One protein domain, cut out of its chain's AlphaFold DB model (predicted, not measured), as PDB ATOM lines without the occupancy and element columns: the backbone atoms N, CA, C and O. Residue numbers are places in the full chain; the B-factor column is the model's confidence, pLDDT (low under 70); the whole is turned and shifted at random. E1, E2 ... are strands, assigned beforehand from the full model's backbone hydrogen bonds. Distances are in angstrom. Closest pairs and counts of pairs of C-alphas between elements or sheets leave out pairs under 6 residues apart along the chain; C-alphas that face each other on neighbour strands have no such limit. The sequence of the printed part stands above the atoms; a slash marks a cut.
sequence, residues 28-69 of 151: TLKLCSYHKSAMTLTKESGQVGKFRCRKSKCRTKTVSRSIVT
ATOM      1  N   THR A  28     101.678 122.433  96.477       93.19
ATOM      2  CA  THR A  28     101.900 120.973  96.370       93.19
ATOM      3  C   THR A  28     102.790 120.598  95.188       93.19
ATOM      4  O   THR A  28     103.502 119.597  95.235       93.19
ATOM      5  N   LEU A  29     102.821 121.447  94.160       92.88
ATOM      6  CA  LEU A  29     103.601 121.272  92.943       92.88
ATOM      7  C   LEU A  29     104.423 122.529  92.656       92.88
ATOM      8  O   LEU A  29     103.969 123.654  92.861       92.88
ATOM      9  N   LYS A  30     105.630 122.338  92.121       93.62
ATOM     10  CA  LYS A  30     106.443 123.427  91.580       93.62
ATOM     11  C   LYS A  30     107.172 122.978  90.323       93.62
ATOM     12  O   LYS A  30     107.781 121.907  90.301       93.62
ATOM     13  N   LEU A  31     107.140 123.820  89.293       94.69
ATOM     14  CA  LEU A  31     107.952 123.642  88.094       94.69
ATOM     15  C   LEU A  31     109.328 124.278  88.292       94.69
ATOM     16  O   LEU A  31     109.458 125.370  88.848       94.69
ATOM     17  N   CYS A  32     110.366 123.604  87.803       94.88
ATOM     18  CA  CYS A  32     111.695 124.186  87.726       94.88
ATOM     19  C   CYS A  32     111.665 125.380  86.763       94.88
ATOM     20  O   CYS A  32     111.276 125.228  85.607       94.88
ATOM     21  N   SER A  33     112.112 126.557  87.203       92.75
ATOM     22  CA  SER A  33     112.109 127.758  86.358       92.75
ATOM     23  C   SER A  33     112.988 127.606  85.113       92.75
ATOM     24  O   SER A  33     112.648 128.164  84.072       92.75
ATOM     25  N   TYR A  34     114.064 126.819  85.209       94.56
ATOM     26  CA  TYR A  34     114.994 126.543  84.116       94.56
ATOM     27  C   TYR A  34     114.524 125.388  83.214       94.56
ATOM     28  O   TYR A  34     114.363 125.575  82.016       94.56
ATOM     29  N   HIS A  35     114.243 124.209  83.778       94.62
ATOM     30  CA  HIS A  35     113.909 123.002  83.002       94.62
ATOM     31  C   HIS A  35     112.417 122.829  82.679       94.62
ATOM     32  O   HIS A  35     112.061 121.881  81.988       94.62
ATOM     33  N   LYS A  36     111.537 123.666  83.245       94.12
ATOM     34  CA  LYS A  36     110.065 123.604  83.119       94.12
ATOM     35  C   LYS A  36     109.421 122.266  83.515       94.12
ATOM     36  O   LYS A  36     108.232 122.066  83.313       94.12
ATOM     37  N   SER A  37     110.178 121.373  84.146       93.12
ATOM     38  CA  SER A  37     109.706 120.080  84.638       93.12
ATOM     39  C   SER A  37     109.266 120.160  86.100       93.12
ATOM     40  O   SER A  37     109.832 120.937  86.878       93.12
ATOM     41  N   ALA A  38     108.331 119.294  86.498       95.88
ATOM     42  CA  ALA A  38     107.951 119.118  87.896       95.88
ATOM     43  C   ALA A  38     109.174 118.796  88.777       95.88
ATOM     44  O   ALA A  38     110.050 118.009  88.404       95.88
ATOM     45  N   MET A  39     109.257 119.454  89.931       95.88
ATOM     46  CA  MET A  39     110.296 119.232  90.935       95.88
ATOM     47  C   MET A  39     109.832 118.203  91.967       95.88
ATOM     48  O   MET A  39     108.653 118.129  92.300       95.88
ATOM     49  N   THR A  40     110.771 117.444  92.529       96.06
ATOM     50  CA  THR A  40     110.487 116.500  93.615       96.06
ATOM     51  C   THR A  40     110.304 117.261  94.924       96.06
ATOM     52  O   THR A  40     111.194 118.019  95.315       96.06
ATOM     53  N   LEU A  41     109.191 117.044  95.622       94.69
ATOM     54  CA  LEU A  41     108.987 117.553  96.976       94.69
ATOM     55  C   LEU A  41     109.735 116.669  97.984       94.69
ATOM     56  O   LEU A  41     109.612 115.450  97.970       94.69
ATOM     57  N   THR A  42     110.522 117.283  98.863       91.25
ATOM     58  CA  THR A  42     111.155 116.624 100.011       91.25
ATOM     59  C   THR A  42     110.581 117.231 101.282       91.25
ATOM     60  O   THR A  42     110.721 118.436 101.499       91.25
ATOM     61  N   LYS A  43     109.912 116.406 102.090       84.00
ATOM     62  CA  LYS A  43     109.393 116.783 103.408       84.00
ATOM     63  C   LYS A  43     110.507 116.531 104.428       84.00
ATOM     64  O   LYS A  43     111.044 115.429 104.475       84.00
ATOM     65  N   GLU A  44     110.897 117.557 105.174       75.31
ATOM     66  CA  GLU A  44     111.863 117.438 106.272       75.31
ATOM     67  C   GLU A  44     111.105 117.496 107.597       75.31
ATOM     68  O   GLU A  44     110.105 118.207 107.704       75.31
ATOM     69  N   SER A  45     111.564 116.742 108.597       67.12
ATOM     70  CA  SER A  45     110.960 116.788 109.929       67.12
ATOM     71  C   SER A  45     111.025 118.217 110.476       67.12
ATOM     72  O   SER A  45     112.057 118.876 110.370       67.12
ATOM     73  N   GLY A  46     109.919 118.724 111.020       66.19
ATOM     74  CA  GLY A  46     109.863 120.084 111.565       66.19
ATOM     75  C   GLY A  46     109.581 121.203 110.550       66.19
ATOM     76  O   GLY A  46     109.341 122.331 110.973       66.19
ATOM     77  N   GLN A  47     109.582 120.938 109.236       78.56
ATOM     78  CA  GLN A  47     109.453 121.977 108.202       78.56
ATOM     79  C   GLN A  47     108.409 121.644 107.128       78.56
ATOM     80  O   GLN A  47     108.077 120.490 106.876       78.56
ATOM     81  N   VAL A  48     107.935 122.671 106.412       86.94
ATOM     82  CA  VAL A  48     107.024 122.499 105.260       86.94
ATOM     83  C   VAL A  48     107.671 121.753 104.083       86.94
ATOM     84  O   VAL A  48     106.969 121.241 103.209       86.94
ATOM     85  N   GLY A  49     109.005 121.670 104.065       90.94
ATOM     86  CA  GLY A  49     109.794 120.981 103.051       90.94
ATOM     87  C   GLY A  49     110.327 121.894 101.944       90.94
ATOM     88  O   GLY A  49     110.227 123.123 101.994       90.94
ATOM     89  N   LYS A  50     110.915 121.274 100.921       93.56
ATOM     90  CA  LYS A  50     111.544 121.955  99.780       93.56
ATOM     91  C   LYS A  50     111.317 121.211  98.472       93.56
ATOM     92  O   LYS A  50     111.238 119.985  98.447       93.56
ATOM     93  N   PHE A  51     111.269 121.949  97.372       95.31
ATOM     94  CA  PHE A  51     111.258 121.381  96.027       95.31
ATOM     95  C   PHE A  51     112.676 121.258  95.494       95.31
ATOM     96  O   PHE A  51     113.465 122.200  95.578       95.31
ATOM     97  N   ARG A  52     112.987 120.118  94.877       95.00
ATOM     98  CA  ARG A  52     114.290 119.852  94.272       95.00
ATOM     99  C   ARG A  52     114.165 119.414  92.818       95.00
ATOM    100  O   ARG A  52     113.493 118.440  92.495       95.00
ATOM    101  N   CYS A  53     114.870 120.110  91.935       96.56
ATOM    102  CA  CYS A  53     115.084 119.681  90.562       96.56
ATOM    103  C   CYS A  53     116.236 118.664  90.528       96.56
ATOM    104  O   CYS A  53     117.308 118.901  91.094       96.56
ATOM    105  N   ARG A  54     116.017 117.524  89.864       94.06
ATOM    106  CA  ARG A  54     117.007 116.439  89.739       94.06
ATOM    107  C   ARG A  54     117.786 116.463  88.419       94.06
ATOM    108  O   ARG A  54     118.744 115.716  88.280       94.06
ATOM    109  N   LYS A  55     117.405 117.324  87.472       93.12
ATOM    110  CA  LYS A  55     118.093 117.473  86.182       93.12
ATOM    111  C   LYS A  55     119.492 118.079  86.376       93.12
ATOM    112  O   LYS A  55     119.704 118.910  87.267       93.12
ATOM    113  N   SER A  56     120.448 117.639  85.559       91.81
ATOM    114  CA  SER A  56     121.825 118.143  85.561       91.81
ATOM    115  C   SER A  56     121.876 119.620  85.143       91.81
ATOM    116  O   SER A  56     120.923 120.143  84.573       91.81
ATOM    117  N   LYS A  57     122.966 120.327  85.487       91.56
ATOM    118  CA  LYS A  57     123.196 121.748  85.131       91.56
ATOM    119  C   LYS A  57     122.054 122.719  85.522       91.56
ATOM    120  O   LYS A  57     121.915 123.791  84.942       91.56
ATOM    121  N   CYS A  58     121.243 122.373  86.527       93.38
ATOM    122  CA  CYS A  58     120.151 123.224  87.007       93.38
ATOM    123  C   CYS A  58     120.666 124.405  87.845       93.38
ATOM    124  O   CYS A  58     121.318 124.184  88.866       93.38
ATOM    125  N   ARG A  59     120.298 125.639  87.470       86.62
ATOM    126  CA  ARG A  59     120.651 126.866  88.214       86.62
ATOM    127  C   ARG A  59     119.822 127.071  89.488       86.62
ATOM    128  O   ARG A  59     120.321 127.609  90.464       86.62
ATOM    129  N   THR A  60     118.578 126.596  89.512       86.44
ATOM    130  CA  THR A  60     117.660 126.703  90.662       86.44
ATOM    131  C   THR A  60     117.339 125.312  91.200       86.44
ATOM    132  O   THR A  60     116.224 124.796  91.060       86.44
ATOM    133  N   LYS A  61     118.365 124.643  91.731       91.69
ATOM    134  CA  LYS A  61     118.296 123.211  92.053       91.69
ATOM    135  C   LYS A  61     117.353 122.904  93.214       91.69
ATOM    136  O   LYS A  61     116.663 121.891  93.161       91.69
ATOM    137  N   THR A  62     117.301 123.776  94.214       93.44
ATOM    138  CA  THR A  62     116.466 123.617  95.407       93.44
ATOM    139  C   THR A  62     115.750 124.926  95.692       93.44
ATOM    140  O   THR A  62     116.362 125.985  95.596       93.44
ATOM    141  N   VAL A  63     114.469 124.855  96.040       92.12
ATOM    142  CA  VAL A  63     113.661 126.019  96.408       92.12
ATOM    143  C   VAL A  63     112.815 125.669  97.628       92.12
ATOM    144  O   VAL A  63     112.215 124.593  97.660       92.12
ATOM    145  N   SER A  64     112.766 126.559  98.626       91.50
ATOM    146  CA  SER A  64     111.891 126.381  99.792       91.50
ATOM    147  C   SER A  64     110.435 126.256  99.354       91.50
ATOM    148  O   SER A  64     109.993 126.936  98.426       91.50
ATOM    149  N   ARG A  65     109.672 125.398 100.030       92.44
ATOM    150  CA  ARG A  65     108.236 125.283  99.785       92.44
ATOM    151  C   ARG A  65     107.456 126.496 100.293       92.44
ATOM    152  O   ARG A  65     106.414 126.803  99.729       92.44
ATOM    153  N   SER A  66     107.970 127.189 101.309       89.25
ATOM    154  CA  SER A  66     107.353 128.399 101.863       89.25
ATOM    155  C   SER A  66     107.641 129.673 101.069       89.25
ATOM    156  O   SER A  66     107.157 130.732 101.445       89.25
ATOM    157  N   ILE A  67     108.438 129.613  99.996       87.38
ATOM    158  CA  ILE A  67     108.760 130.814  99.217       87.38
ATOM    159  C   ILE A  67     107.494 131.380  98.561       87.38
ATOM    160  O   ILE A  67     106.723 130.628  97.959       87.38
ATOM    161  N   VAL A  68     107.303 132.698  98.627       82.62
ATOM    162  CA  VAL A  68     106.109 133.394  98.124       82.62
ATOM    163  C   VAL A  68     104.817 132.864  98.766       82.62
ATOM    164  O   VAL A  68     103.754 132.836  98.144       82.62
ATOM    165  N   THR A  69     104.899 132.404 100.016       84.00
ATOM    166  CA  THR A  69     103.734 132.030 100.820       84.00
ATOM    167  C   THR A  69     103.712 132.794 102.134       84.00
ATOM    168  O   THR A  69     104.646 133.509 102.485       84.00
TER     169      THR A  69
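What this domain is: This is residues 28 to 69 of the 151 residues of an uncharacterized protein of Spodoptera exigua (UniProt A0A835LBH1). What is the main picture? With little regular structure, this is a small three-stranded sheet, E1 E2 E3, between loops: residues 43 to 49 at one end, residues 31 to 39 and 53 to 61 at the other. What is it made of? The printed part has 42 residues, only 9 in named strands, and no named helix: all strand, an antiparallel meander, each strand the neighbour of the one before. It is compact, radius of gyration of the C-alphas 10.0 A, and elongated, 30 by 18 by 15 A.

Where its parts are: Where are the strands? E1 is residues 40 to 42, 6.4 A, from C-alpha 40 at (110.487, 116.500, 93.615); E2 is residues 50 to 52, 6.5 A. Where is the last? E3 is residues 62 to 64, 6.9 A, to C-alpha 64 at (111.891, 126.381, 99.792).

How they stand to each other: How do E1 and E2 pair? They form an antiparallel hairpin at 143 degrees, with N 42 and O 50 2.8 A apart. And E2 and E3? This antiparallel hairpin, at 161 degrees, has N 51 and O 63 2.8 A apart.

The domain as a whole: How large is it? The farthest C-alphas, Gly 46 and Lys 57, are 29.7 A apart. Any cut or weak spot? The printed part has no cut and both links are short; residues 45 to 46 have pLDDT under 70.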